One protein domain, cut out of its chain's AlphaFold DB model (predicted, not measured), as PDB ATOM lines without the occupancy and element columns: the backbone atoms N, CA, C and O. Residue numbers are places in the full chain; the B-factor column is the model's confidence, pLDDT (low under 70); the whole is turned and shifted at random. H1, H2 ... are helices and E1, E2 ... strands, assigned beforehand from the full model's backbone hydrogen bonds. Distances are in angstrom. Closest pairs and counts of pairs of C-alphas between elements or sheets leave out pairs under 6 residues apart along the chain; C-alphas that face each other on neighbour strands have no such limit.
ATOM      1  N   GLY A 112     321.230 358.174 402.405       82.88
ATOM      2  CA  GLY A 112     321.318 358.018 403.860       82.88
ATOM      3  C   GLY A 112     320.855 356.641 404.352       82.88
ATOM      4  O   GLY A 112     321.470 356.068 405.249       82.88
ATOM      5  N   LYS A 113     319.815 356.062 403.740       83.25
ATOM      6  CA  LYS A 113     319.347 354.717 404.095       83.25
ATOM      7  C   LYS A 113     320.197 353.615 403.475       83.25
ATOM      8  O   LYS A 113     320.380 352.585 404.113       83.25
ATOM      9  N   LEU A 114     320.761 353.834 402.288       82.12
ATOM     10  CA  LEU A 114     321.715 352.912 401.666       82.12
ATOM     11  C   LEU A 114     322.996 352.792 402.493       82.12
ATOM     12  O   LEU A 114     323.485 351.684 402.702       82.12
ATOM     13  N   LEU A 115     323.502 353.909 403.019       82.88
ATOM     14  CA  LEU A 115     324.635 353.911 403.941       82.88
ATOM     15  C   LEU A 115     324.317 353.120 405.217       82.88
ATOM     16  O   LEU A 115     325.133 352.315 405.667       82.88
ATOM     17  N   LEU A 116     323.130 353.313 405.798       83.12
ATOM     18  CA  LEU A 116     322.696 352.548 406.973       83.12
ATOM     19  C   LEU A 116     322.580 351.051 406.656       83.12
ATOM     20  O   LEU A 116     323.139 350.235 407.384       83.12
ATOM     21  N   ALA A 117     321.947 350.694 405.538       81.25
ATOM     22  CA  ALA A 117     321.819 349.309 405.093       81.25
ATOM     23  C   ALA A 117     323.187 348.649 404.843       81.25
ATOM     24  O   ALA A 117     323.399 347.508 405.248       81.25
ATOM     25  N   ALA A 118     324.150 349.362 404.250       79.44
ATOM     26  CA  ALA A 118     325.511 348.860 404.055       79.44
ATOM     27  C   ALA A 118     326.233 348.602 405.391       79.44
ATOM     28  O   ALA A 118     326.896 347.578 405.553       79.44
ATOM     29  N   ASN A 119     326.058 349.494 406.372       79.50
ATOM     30  CA  ASN A 119     326.591 349.317 407.726       79.50
ATOM     31  C   ASN A 119     325.946 348.140 408.479       79.50
ATOM     32  O   ASN A 119     326.586 347.537 409.343       79.50
ATOM     33  N   GLU A 120     324.682 347.823 408.197       78.94
ATOM     34  CA  GLU A 120     323.973 346.678 408.782       78.94
ATOM     35  C   GLU A 120     324.332 345.358 408.092       78.94
ATOM     36  O   GLU A 120     324.470 344.340 408.769       78.94
ATOM     37  N   ALA A 121     324.551 345.361 406.773       71.50
ATOM     38  CA  ALA A 121     324.935 344.170 406.014       71.50
ATOM     39  C   ALA A 121     326.245 343.541 406.528       71.50
ATOM     40  O   ALA A 121     326.364 342.318 406.575       71.50
ATOM     41  N   GLY A 122     327.198 344.362 406.986       63.62
ATOM     42  CA  GLY A 122     328.449 343.899 407.601       63.62
ATOM     43  C   GLY A 122     328.310 343.346 409.028       63.62
ATOM     44  O   GLY A 122     329.281 342.824 409.573       63.62
ATOM     45  N   LYS A 123     327.132 343.445 409.658       65.06
ATOM     46  CA  LYS A 123     326.893 342.975 411.029       65.06
ATOM     47  C   LYS A 123     326.173 341.628 411.004       65.06
ATOM     48  O   LYS A 123     324.995 341.529 410.659       65.06
ATOM     49  N   ALA A 124     326.875 340.570 411.403       49.00
ATOM     50  CA  ALA A 124     326.260 339.266 411.621       49.00
ATOM     51  C   ALA A 124     325.249 339.342 412.784       49.00
ATOM     52  O   ALA A 124     325.573 339.834 413.862       49.00
ATOM     53  N   PRO A 144     303.397 349.325 406.062       86.50
ATOM     54  CA  PRO A 144     304.667 349.561 406.734       86.50
ATOM     55  C   PRO A 144     305.453 350.686 406.049       86.50
ATOM     56  O   PRO A 144     305.327 350.922 404.847       86.50
ATOM     57  N   LYS A 145     306.299 351.379 406.819       88.06
ATOM     58  CA  LYS A 145     307.224 352.373 406.261       88.06
ATOM     59  C   LYS A 145     308.335 351.661 405.472       88.06
ATOM     60  O   LYS A 145     308.830 350.647 405.957       88.06
ATOM     61  N   PRO A 146     308.755 352.192 404.311       90.25
ATOM     62  CA  PRO A 146     309.831 351.592 403.534       90.25
ATOM     63  C   PRO A 146     311.194 351.784 404.211       90.25
ATOM     64  O   PRO A 146     311.579 352.906 404.566       90.25
ATOM     65  N   ASP A 147     311.933 350.684 404.326       88.75
ATOM     66  CA  ASP A 147     313.328 350.645 404.760       88.75
ATOM     67  C   ASP A 147     314.246 351.239 403.685       88.75
ATOM     68  O   ASP A 147     315.190 351.946 404.017       88.75
ATOM     69  N   LEU A 148     313.924 351.022 402.404       91.50
ATOM     70  CA  LEU A 148     314.659 351.544 401.250       91.50
ATOM     71  C   LEU A 148     313.701 352.017 400.152       91.50
ATOM     72  O   LEU A 148     312.614 351.457 399.977       91.50
ATOM     73  N   THR A 149     314.133 353.020 399.393       93.56
ATOM     74  CA  THR A 149     313.465 353.475 398.169       93.56
ATOM     75  C   THR A 149     314.369 353.216 396.971       93.56
ATOM     76  O   THR A 149     315.500 353.699 396.939       93.56
ATOM     77  N   LEU A 150     313.885 352.464 395.984       94.25
ATOM     78  CA  LEU A 150     314.603 352.240 394.730       94.25
ATOM     79  C   LEU A 150     314.082 353.184 393.651       94.25
ATOM     80  O   LEU A 150     312.879 353.393 393.516       94.25
ATOM     81  N   PHE A 151     314.994 353.706 392.840       93.81
ATOM     82  CA  PHE A 151     314.715 354.676 391.775       93.81
ATOM     83  C   PHE A 151     314.749 354.040 390.377       93.81
ATOM     84  O   PHE A 151     314.638 354.721 389.354       93.81
ATOM     85  N   LYS A 152     314.882 352.711 390.331       93.56
ATOM     86  CA  LYS A 152     314.731 351.875 389.139       93.56
ATOM     87  C   LYS A 152     313.746 350.753 389.421       93.56
ATOM     88  O   LYS A 152     313.674 350.248 390.540       93.56
ATOM     89  N   THR A 153     313.029 350.337 388.387       93.94
ATOM     90  CA  THR A 153     312.041 349.254 388.489       93.94
ATOM     91  C   THR A 153     312.668 347.867 388.542       93.94
ATOM     92  O   THR A 153     311.990 346.917 388.903       93.94
ATOM     93  N   HIS A 154     313.950 347.717 388.206       94.19
ATOM     94  CA  HIS A 154     314.645 346.433 388.263       94.19
ATOM     95  C   HIS A 154     315.614 346.403 389.448       94.19
ATOM     96  O   HIS A 154     316.682 347.003 389.347       94.19
ATOM     97  N   PRO A 155     315.296 345.725 390.560       93.88
ATOM     98  CA  PRO A 155     316.230 345.585 391.670       93.88
ATOM     99  C   PRO A 155     317.477 344.755 391.325       93.88
ATOM    100  O   PRO A 155     317.426 343.822 390.518       93.88
ATOM    101  N   LEU A 156     318.586 345.062 391.996       94.19
ATOM    102  CA  LEU A 156     319.785 344.226 392.067       94.19
ATOM    103  C   LEU A 156     319.909 343.694 393.495       94.19
ATOM    104  O   LEU A 156     320.043 344.478 394.431       94.19
ATOM    105  N   LEU A 157     319.860 342.379 393.671       93.94
ATOM    106  CA  LEU A 157     319.958 341.743 394.979       93.94
ATOM    107  C   LEU A 157     321.321 341.080 395.134       93.94
ATOM    108  O   LEU A 157     321.745 340.327 394.255       93.94
ATOM    109  N   ILE A 158     321.955 341.314 396.281       92.56
ATOM    110  CA  ILE A 158     323.144 340.587 396.727       92.56
ATOM    111  C   ILE A 158     322.767 339.785 397.971       92.56
ATOM    112  O   ILE A 158     322.320 340.349 398.969       92.56
ATOM    113  N   LEU A 159     322.916 338.468 397.880       91.44
ATOM    114  CA  LEU A 159     322.536 337.486 398.886       91.44
ATOM    115  C   LEU A 159     323.780 336.917 399.582       91.44
ATOM    116  O   LEU A 159     324.800 336.707 398.924       91.44
ATOM    117  N   PRO A 160     323.696 336.566 400.875       88.69
ATOM    118  CA  PRO A 160     324.797 335.904 401.575       88.69
ATOM    119  C   PRO A 160     325.008 334.451 401.115       88.69
ATOM    120  O   PRO A 160     326.097 333.909 401.270       88.69
ATOM    121  N   ALA A 161     323.973 333.810 400.564       90.81
ATOM    122  CA  ALA A 161     324.016 332.451 400.038       90.81
ATOM    123  C   ALA A 161     322.948 332.258 398.944       90.81
ATOM    124  O   ALA A 161     321.946 332.983 398.947       90.81
ATOM    125  N   PRO A 162     323.124 331.278 398.038       94.19
ATOM    126  CA  PRO A 162     322.075 330.845 397.121       94.19
ATOM    127  C   PRO A 162     320.803 330.410 397.850       94.19
ATOM    128  O   PRO A 162     320.862 329.868 398.956       94.19
ATOM    129  N   GLY A 163     319.651 330.590 397.210       93.94
ATOM    130  CA  GLY A 163     318.374 330.167 397.774       93.94
ATOM    131  C   GLY A 163     317.172 330.966 397.273       93.94
ATOM    132  O   GLY A 163     317.291 331.768 396.344       93.94
ATOM    133  N   PRO A 164     315.993 330.738 397.872       94.25
ATOM    134  CA  PRO A 164     314.770 331.412 397.473       94.25
ATOM    135  C   PRO A 164     314.743 332.869 397.946       94.25
ATOM    136  O   PRO A 164     315.057 333.177 399.099       94.25
ATOM    137  N   VAL A 165     314.278 333.744 397.058       94.44
ATOM    138  CA  VAL A 165     313.866 335.113 397.362       94.44
ATOM    139  C   VAL A 165     312.368 335.235 397.149       94.44
ATOM    140  O   VAL A 165     311.852 334.871 396.091       94.44
ATOM    141  N   THR A 166     311.672 335.776 398.141       93.75
ATOM    142  CA  THR A 166     310.232 336.041 398.073       93.75
ATOM    143  C   THR A 166     309.987 337.534 397.893       93.75
ATOM    144  O   THR A 166     310.536 338.340 398.642       93.75
ATOM    145  N   ILE A 167     309.155 337.897 396.920       93.62
ATOM    146  CA  ILE A 167     308.741 339.268 396.614       93.62
ATOM    147  C   ILE A 167     307.224 339.338 396.781       93.62
ATOM    148  O   ILE A 167     306.477 338.745 396.007       93.62
ATOM    149  N   ASP A 168     306.776 340.061 397.799       92.75
ATOM    150  CA  ASP A 168     305.364 340.231 398.137       92.75
ATOM    151  C   ASP A 168     304.952 341.696 397.976       92.75
ATOM    152  O   ASP A 168     305.618 342.585 398.508       92.75
ATOM    153  N   ARG A 169     303.871 341.971 397.242       94.31
ATOM    154  CA  ARG A 169     303.373 343.336 397.035       94.31
ATOM    155  C   ARG A 169     302.361 343.679 398.125       94.31
ATOM    156  O   ARG A 169     301.276 343.116 398.171       94.31
ATOM    157  N   LEU A 170     302.701 344.652 398.965       90.88
ATOM    158  CA  LEU A 170     301.966 344.963 400.194       90.88
ATOM    159  C   LEU A 170     300.809 345.950 399.997       90.88
ATOM    160  O   LEU A 170     299.880 345.991 400.803       90.88
ATOM    161  N   ASP A 171     300.879 346.793 398.969       89.06
ATOM    162  CA  ASP A 171     299.906 347.861 398.706       89.06
ATOM    163  C   ASP A 171     298.755 347.441 397.776       89.06
ATOM    164  O   ASP A 171     297.749 348.149 397.678       89.06
ATOM    165  N   ALA A 172     298.852 346.261 397.160       85.81
ATOM    166  CA  ALA A 172     297.803 345.648 396.353       85.81
ATOM    167  C   ALA A 172     297.036 344.580 397.151       85.81
ATOM    168  O   ALA A 172     297.560 343.965 398.074       85.81
ATOM    169  N   GLN A 173     295.767 344.357 396.808       74.94
ATOM    170  CA  GLN A 173     294.949 343.312 397.434       74.94
ATOM    171  C   GLN A 173     295.006 342.026 396.607       74.94
ATOM    172  O   GLN A 173     294.936 342.087 395.383       74.94
ATOM    173  N   GLY A 174     295.088 340.871 397.275       69.31
ATOM    174  CA  GLY A 174     294.949 339.558 396.632       69.31
ATOM    175  C   GLY A 174     296.129 339.117 395.759       69.31
ATOM    176  O   GLY A 174     295.986 338.156 395.010       69.31
ATOM    177  N   GLY A 175     297.278 339.794 395.840       75.81
ATOM    178  CA  GLY A 175     298.506 339.344 395.186       75.81
ATOM    179  C   GLY A 175     299.089 338.118 395.889       75.81
ATOM    180  O   GLY A 175     299.117 338.060 397.117       75.81
ATOM    181  N   THR A 176     299.554 337.135 395.120       83.31
ATOM    182  CA  THR A 176     300.364 336.038 395.654       83.31
ATOM    183  C   THR A 176     301.839 336.442 395.650       83.31
ATOM    184  O   THR A 176     302.315 336.977 394.643       83.31
ATOM    185  N   PRO A 177     302.593 336.184 396.734       88.81
ATOM    186  CA  PRO A 177     304.028 336.426 396.741       88.81
ATOM    187  C   PRO A 177     304.728 335.629 395.637       88.81
ATOM    188  O   PRO A 177     304.553 334.413 395.524       88.81
ATOM    189  N   ALA A 178     305.556 336.301 394.842       90.62
ATOM    190  CA  ALA A 178     306.415 335.641 393.871       90.62
ATOM    191  C   ALA A 178     307.628 335.049 394.594       90.62
ATOM    192  O   ALA A 178     308.252 335.720 395.412       90.62
ATOM    193  N   THR A 179     307.986 333.801 394.291       92.56
ATOM    194  CA  THR A 179     309.214 333.179 394.803       92.56
ATOM    195  C   THR A 179     310.136 332.851 393.643       92.56
ATOM    196  O   THR A 179     309.738 332.165 392.704       92.56
ATOM    197  N   VAL A 180     311.373 333.334 393.718       91.62
ATOM    198  CA  VAL A 180     312.415 333.113 392.715       91.62
ATOM    199  C   VAL A 180     313.572 332.390 393.385       91.62
ATOM    200  O   VAL A 180     314.113 332.875 394.375       91.62
ATOM    201  N   ASN A 181     313.957 331.223 392.867       92.88
ATOM    202  CA  ASN A 181     315.111 330.494 393.385       92.88
ATOM    203  C   ASN A 181     316.395 330.972 392.704       92.88
ATOM    204  O   ASN A 181     316.495 330.929 391.478       92.88
ATOM    205  N   ILE A 182     317.370 331.412 393.497       92.62
ATOM    206  CA  ILE A 182     318.578 332.067 392.995       92.62
ATOM    207  C   ILE A 182     319.750 331.093 393.140       92.62
ATOM    208  O   ILE A 182     320.111 330.754 394.267       92.62
ATOM    209  N   PRO A 183     320.342 330.610 392.031       90.56
ATOM    210  CA  PRO A 183     321.404 329.603 392.087       90.56
ATOM    211  C   PRO A 183     322.740 330.163 392.597       90.56
ATOM    212  O   PRO A 183     323.577 329.403 393.074       90.56
ATOM    213  N   GLY A 184     322.944 331.477 392.490       92.06
ATOM    214  CA  GLY A 184     324.118 332.183 392.998       92.06
ATOM    215  C   GLY A 184     323.758 333.181 394.095       92.06
ATOM    216  O   GLY A 184     322.673 333.147 394.667       92.06
ATOM    217  N   THR A 185     324.671 334.108 394.361       92.44
ATOM    218  CA  THR A 185     324.501 335.169 395.365       92.44
ATOM    219  C   THR A 185     324.063 336.504 394.772       92.44
ATOM    220  O   THR A 185     323.876 337.465 395.505       92.44
ATOM    221  N   VAL A 186     323.892 336.591 393.453       92.88
ATOM    222  CA  VAL A 186     323.514 337.829 392.766       92.88
ATOM    223  C   VAL A 186     322.282 337.582 391.914       92.88
ATOM    224  O   VAL A 186     322.249 336.639 391.122       92.88
ATOM    225  N   LEU A 187     321.290 338.461 392.043       92.94
ATOM    226  CA  LEU A 187     320.155 338.539 391.133       92.94
ATOM    227  C   LEU A 187     320.040 339.940 390.571       92.94
ATOM    228  O   LEU A 187     319.742 340.888 391.290       92.94
ATOM    229  N   ASP A 188     320.201 340.034 389.262       93.12
ATOM    230  CA  ASP A 188     319.930 341.245 388.512       93.12
ATOM    231  C   ASP A 188     318.642 341.066 387.703       93.12
ATOM    232  O   ASP A 188     318.648 340.431 386.644       93.12
ATOM    233  N   THR A 189     317.542 341.666 388.165       91.88
ATOM    234  CA  THR A 189     316.251 341.537 387.474       91.88
ATOM    235  C   THR A 189     316.198 342.292 386.149       91.88
ATOM    236  O   THR A 189     315.278 342.079 385.362       91.88
ATOM    237  N   ALA A 190     317.171 343.159 385.848       90.88
ATOM    238  CA  ALA A 190     317.287 343.744 384.513       90.88
ATOM    239  C   ALA A 190     317.849 342.734 383.505       90.88
ATOM    240  O   ALA A 190     317.558 342.845 382.318       90.88
ATOM    241  N   LYS A 191     318.613 341.734 383.968       88.88
ATOM    242  CA  LYS A 191     319.144 340.646 383.131       88.88
ATOM    243  C   LYS A 191     318.189 339.462 383.047       88.88
ATOM    244  O   LYS A 191     318.061 338.854 381.993       88.88
ATOM    245  N   THR A 192     317.525 339.128 384.152       84.50
ATOM    246  CA  THR A 192     316.636 337.957 384.225       84.50
ATOM    247  C   THR A 192     315.175 338.274 383.904       84.50
ATOM    248  O   THR A 192     314.369 337.355 383.787       84.50
ATOM    249  N   GLY A 193     314.816 339.555 383.784       79.00
ATOM    250  CA  GLY A 193     313.425 340.005 383.734       79.00
ATOM    251  C   GLY A 193     312.773 340.052 385.123       79.00
ATOM    252  O   GLY A 193     313.395 339.715 386.132       79.00
ATOM    253  N   GLY A 194     311.510 340.491 385.174       80.88
ATOM    254  CA  GLY A 194     310.759 340.640 386.430       80.88
ATOM    255  C   GLY A 194     310.983 341.990 387.113       80.88
ATOM    256  O   GLY A 194     311.391 342.046 388.272       80.88
ATOM    257  N   GLY A 195     310.747 343.082 386.379       87.81
ATOM    258  CA  GLY A 195     310.693 344.421 386.963       87.81
ATOM    259  C   GLY A 195     309.499 344.577 387.911       87.81
ATOM    260  O   GLY A 195     308.495 343.880 387.792       87.81
ATOM    261  N   LEU A 196     309.629 345.495 388.860       93.25
ATOM    262  CA  LEU A 196     308.601 345.888 389.811       93.25
ATOM    263  C   LEU A 196     307.911 347.172 389.349       93.25
ATOM    264  O   LEU A 196     308.518 348.026 388.708       93.25
ATOM    265  N   GLU A 197     306.647 347.335 389.718       93.94
ATOM    266  CA  GLU A 197     305.861 348.499 389.300       93.94
ATOM    267  C   GLU A 197     306.303 349.788 390.018       93.94
ATOM    268  O   GLU A 197     306.429 349.767 391.253       93.94
ATOM    269  N   PRO A 198     306.477 350.913 389.289       95.31
ATOM    270  CA  PRO A 198     306.654 352.237 389.880       95.31
ATOM    271  C   PRO A 198     305.581 352.562 390.921       95.31
ATOM    272  O   PRO A 198     304.407 352.227 390.759       95.31
ATOM    273  N   GLY A 199     305.987 353.209 392.013       94.31
ATOM    274  CA  GLY A 199     305.108 353.543 393.136       94.31
ATOM    275  C   GLY A 199     304.741 352.369 394.053       94.31
ATOM    276  O   GLY A 199     304.198 352.609 395.131       94.31
ATOM    277  N   GLY A 200     305.046 351.124 393.668       94.56
ATOM    278  CA  GLY A 200     304.683 349.936 394.437       94.56
ATOM    279  C   GLY A 200     305.463 349.782 395.746       94.56
ATOM    280  O   GLY A 200     306.650 350.116 395.828       94.56
ATOM    281  N   LEU A 201     304.801 349.226 396.764       94.94
ATOM    282  CA  LEU A 201     305.413 348.844 398.039       94.94
ATOM    283  C   LEU A 201     305.536 347.323 398.153       94.94
ATOM    284  O   LEU A 201     304.537 346.605 398.112       94.94
ATOM    285  N   TYR A 202     306.757 346.841 398.364       94.88
ATOM    286  CA  TYR A 202     307.074 345.418 398.379       94.88
ATOM    287  C   TYR A 202     307.757 345.004 399.678       94.88
ATOM    288  O   TYR A 202     308.498 345.776 400.280       94.88
ATOM    289  N   ARG A 203     307.560 343.753 400.087       93.19
ATOM    290  CA  ARG A 203     308.437 343.050 401.016       93.19
ATOM    291  C   ARG A 203     309.292 342.080 400.222       93.19
ATOM    292  O   ARG A 203     308.760 341.195 399.560       93.19
ATOM    293  N   ILE A 204     310.606 342.232 400.319       94.12
ATOM    294  CA  ILE A 204     311.570 341.344 399.667       94.12
ATOM    295  C   ILE A 204     312.322 340.596 400.759       94.12
ATOM    296  O   ILE A 204     312.916 341.222 401.636       94.12
ATOM    297  N   SER A 205     312.265 339.267 400.727       91.88
ATOM    298  CA  SER A 205     312.800 338.400 401.782       91.88
ATOM    299  C   SER A 205     313.785 337.387 401.218       91.88
ATOM    300  O   SER A 205     313.504 336.771 400.193       91.88
ATOM    301  N   ALA A 206     314.903 337.193 401.914       91.12
ATOM    302  CA  ALA A 206     315.889 336.160 401.623       91.12
ATOM    303  C   ALA A 206     316.395 335.555 402.939       91.12
ATOM    304  O   ALA A 206     316.911 336.257 403.816       91.12
ATOM    305  N   GLY A 207     316.226 334.241 403.100       87.38
ATOM    306  CA  GLY A 207     316.518 333.564 404.364       87.38
ATOM    307  C   GLY A 207     315.716 334.157 405.531       87.38
ATOM    308  O   GLY A 207     314.491 334.167 405.502       87.38
ATOM    309  N   GLN A 208     316.413 334.647 406.561       83.94
ATOM    310  CA  GLN A 208     315.809 335.236 407.770       83.94
ATOM    311  C   GLN A 208     315.688 336.769 407.720       83.94
ATOM    312  O   GLN A 208     315.238 337.385 408.685       83.94
ATOM    313  N   LYS A 209     316.131 337.405 406.631       86.19
ATOM    314  CA  LYS A 209     316.137 338.863 406.480       86.19
ATOM    315  C   LYS A 209     315.066 339.293 405.480       86.19
ATOM    316  O   LYS A 209     314.810 338.608 404.490       86.19
ATOM    317  N   SER A 210     314.464 340.452 405.724       89.62
ATOM    318  CA  SER A 210     313.485 341.059 404.823       89.62
ATOM    319  C   SER A 210     313.606 342.576 404.823       89.62
ATOM    320  O   SER A 210     313.804 343.158 405.886       89.62
ATOM    321  N   PHE A 211     313.396 343.199 403.667       90.88
ATOM    322  CA  PHE A 211     313.301 344.651 403.515       90.88
ATOM    323  C   PHE A 211     311.915 345.043 403.011       90.88
ATOM    324  O   PHE A 211     311.379 344.415 402.094       90.88
ATOM    325  N   THR A 212     311.351 346.109 403.575       92.81
ATOM    326  CA  THR A 212     310.216 346.815 402.978       92.81
ATOM    327  C   THR A 212     310.760 347.838 401.990       92.81
ATOM    328  O   THR A 212     311.429 348.793 402.377       92.81
ATOM    329  N   VAL A 213     310.481 347.651 400.708       94.38
ATOM    330  CA  VAL A 213     311.069 348.423 399.616       94.38
ATOM    331  C   VAL A 213     309.975 349.177 398.879       94.38
ATOM    332  O   VAL A 213     309.024 348.571 398.387       94.38
ATOM    333  N   LYS A 214     310.108 350.503 398.789       95.56
ATOM    334  CA  LYS A 214     309.277 351.325 397.902       95.56
ATOM    335  C   LYS A 214     309.988 351.492 396.563       95.56
ATOM    336  O   LYS A 214     311.172 351.812 396.532       95.56
ATOM    337  N   ILE A 215     309.264 351.322 395.467       96.00
ATOM    338  CA  ILE A 215     309.718 351.770 394.151       96.00
ATOM    339  C   ILE A 215     309.235 353.205 393.971       96.00
ATOM    340  O   ILE A 215     308.057 353.495 394.185       96.00
ATOM    341  N   ASP A 216     310.142 354.119 393.637       95.31
ATOM    342  CA  ASP A 216     309.795 355.516 393.395       95.31
ATOM    343  C   ASP A 216     308.733 355.632 392.289       95.31
ATOM    344  O   ASP A 216     308.674 354.826 391.358       95.31
ATOM    345  N   GLU A 217     307.865 356.636 392.383       94.75
ATOM    346  CA  GLU A 217     306.785 356.849 391.408       94.75
ATOM    347  C   GLU A 217     307.322 357.217 390.022       94.75
ATOM    348  O   GLU A 217     306.684 356.940 389.009       94.75
ATOM    349  N   LYS A 218     308.517 357.811 389.972       93.38
ATOM    350  CA  LYS A 218     309.234 358.172 388.748       93.38
ATOM    351  C   LYS A 218     310.350 357.178 388.438       93.38
ATOM    352  O   LYS A 218     311.232 357.486 387.633       93.38
ATOM    353  N   ALA A 219     310.341 356.002 389.075       92.12
ATOM    354  CA  ALA A 219     311.332 354.975 388.814       92.12
ATOM    355  C   ALA A 219     311.328 354.610 387.328       92.12
ATOM    356  O   ALA A 219     310.296 354.311 386.728       92.12
ATOM    357  N   THR A 220     312.512 354.642 386.731       90.06
ATOM    358  CA  THR A 220     312.679 354.347 385.307       90.06
ATOM    359  C   THR A 220     312.975 352.869 385.097       90.06
ATOM    360  O   THR A 220     313.585 352.214 385.949       90.06
ATOM    361  N   ALA A 221     312.561 352.348 383.943       83.31
ATOM    362  CA  ALA A 221     312.922 351.005 383.515       83.31
ATOM    363  C   ALA A 221     314.431 350.880 383.232       83.31
ATOM    364  O   ALA A 221     315.104 351.863 382.905       83.31
ATOM    365  N   GLY A 222     314.955 349.657 383.343       78.69
ATOM    366  CA  GLY A 222     316.334 349.303 382.991       78.69
ATOM    367  C   GLY A 222     317.277 349.013 384.166       78.69
ATOM    368  O   GLY A 222     316.937 349.203 385.332       78.69
ATOM    369  N   GLY A 223     318.475 348.529 383.810       77.38
ATOM    370  CA  GLY A 223     319.548 348.142 384.732       77.38
ATOM    371  C   GLY A 223     320.231 349.339 385.387       77.38
ATOM    372  O   GLY A 223     320.036 349.569 386.567       77.38
ATOM    373  N   GLY A 224     320.974 350.149 384.630       85.81
ATOM    374  CA  GLY A 224     321.682 351.316 385.179       85.81
ATOM    375  C   GLY A 224     322.621 350.991 386.362       85.81
ATOM    376  O   GLY A 224     322.899 349.818 386.623       85.81
ATOM    377  N   PRO A 225     323.109 352.020 387.079       91.00
ATOM    378  CA  PRO A 225     323.960 351.836 388.258       91.00
ATOM    379  C   PRO A 225     323.235 351.094 389.391       91.00
ATOM    380  O   PRO A 225     322.051 351.336 389.649       91.00
ATOM    381  N   ALA A 226     323.952 350.220 390.094       92.31
ATOM    382  CA  ALA A 226     323.459 349.451 391.229       92.31
ATOM    383  C   ALA A 226     322.946 350.347 392.355       92.31
ATOM    384  O   ALA A 226     321.918 350.027 392.945       92.31
ATOM    385  N   LEU A 227     323.590 351.483 392.633       89.56
ATOM    386  CA  LEU A 227     323.238 352.359 393.757       89.56
ATOM    387  C   LEU A 227     321.747 352.729 393.829       89.56
ATOM    388  O   LEU A 227     321.174 352.787 394.912       89.56
ATOM    389  N   GLY A 228     321.092 352.943 392.685       89.25
ATOM    390  CA  GLY A 228     319.674 353.315 392.634       89.25
ATOM    391  C   GLY A 228     318.696 352.147 392.809       89.25
ATOM    392  O   GLY A 228     317.484 352.367 392.795       89.25
ATOM    393  N   ARG A 229     319.189 350.908 392.907       93.69
ATOM    394  CA  ARG A 229     318.367 349.688 392.840       93.69
ATOM    395  C   ARG A 229     318.887 348.513 393.680       93.69
ATOM    396  O   ARG A 229     318.326 347.422 393.602       93.69
ATOM    397  N   LEU A 230     319.967 348.715 394.430       93.12
ATOM    398  CA  LEU A 230     320.645 347.683 395.203       93.12
ATOM    399  C   LEU A 230     319.876 347.360 396.485       93.12
ATOM    400  O   LEU A 230     319.511 348.246 397.255       93.12
ATOM    401  N   ILE A 231     319.731 346.068 396.751       92.06
ATOM    402  CA  ILE A 231     319.332 345.515 398.042       92.06
ATOM    403  C   ILE A 231     320.387 344.482 398.430       92.06
ATOM    404  O   ILE A 231     320.598 343.502 397.716       92.06
ATOM    405  N   ARG A 232     321.051 344.683 399.566       90.94
ATOM    406  CA  ARG A 232     322.043 343.739 400.089       90.94
ATOM    407  C   ARG A 232     321.528 343.104 401.375       90.94
ATOM    408  O   ARG A 232     321.176 343.820 402.309       90.94
ATOM    409  N   PHE A 233     321.486 341.775 401.387       87.19
ATOM    410  CA  PHE A 233     321.090 340.953 402.529       87.19
ATOM    411  C   PHE A 233     322.288 340.576 403.395       87.19
ATOM    412  O   PHE A 233     323.409 340.439 402.868       87.19
TER     413      PHE A 233
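AT A GLANCE: This is residues 112 to 124 and 144 to 233 of the 233 residues of an uncharacterized protein of Azospirillum sp. (strain B510) (UniProt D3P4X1). This is a small sandwich: a strongly twisted, curled sheet of five strands (E1, E7, E6, E3, E4) faces a small sheet of three short strands (E5, E2, E8), and helix H1 lies at the side where E1 and E8 are, grazing both sheets. The one-turn helix H2 follows E5 directly. The printed part has 103 residues, with two named helices and eight named strands in the order H1 E1 E2 E3 E4 E5 H2 E6 E7 E8; both sheets are mixed and the class is mixed, helices and strands. The whole is compact, with a radius of gyration of the C-alphas of 12.7 A, and rounded, spanning 33 by 29 by 28 A.

HOW THE PARTS SIT: Start with H1, residues 112 to 121; its O i to N i+4 pairs are all within hydrogen-bond range. It only grazes the large sheet, where C-alphas 113 and 148 are its closest pair with E1, residues 148 to 152, at 6.3 A. Beside edge strand E1 look for its parallel neighbour E7, residues 209 to 220, with N 150 and O 214 at 2.8 A. E7 bends by 94 degrees at residue 217. E7 and E6, residues 201 to 206, form a hairpin, with N 213 and O 202 at 2.8 A. E6 and E3, residues 163 to 169, are antiparallel, with N 203 and O 168 at 2.8 A. E3 and edge strand E4, residues 178 to 182, form another hairpin, with N 165 and O 180 at 2.8 A. In the small sheet, E2, residues 156 to 158, is antiparallel to E5, residues 186 to 188, with N 157 and O 187 at 2.8 A, and parallel to E8, residues 230 to 232, with N 231 and O 156 at 2.8 A. The parts of the two sheets that face each other are 8.6 A centre to centre. H1 only grazes the small sheet too, its closest C-alphas with E8 being 121 and 232, 6.6 A apart. H2, residues 189 to 192, is too short for an O i to N i+4 pair and is not on the large sheet.

IN THESE COORDINATES: Find C-alpha 112 at (321.318, 358.018, 403.860); from there H1 runs 14.5 A to residue 121. E3 is 20.0 A long, E6 16.8 A, and E7, the longest strand, 26.5 A. E8 ends at C-alpha 232 at (322.043, 343.739, 400.089).

THE WHOLE: The C-alphas farthest apart, those of Gly 122 and Gly 174, are 35.5 A apart. Residues 125 to 143 are not printed, and C-alphas 124 and 144 across the cut are 24.4 A apart. Of the links printed whole, none is long. The mean pLDDT of the printed part is 88.6; residues 122 to 124 and residue 174 are under 70.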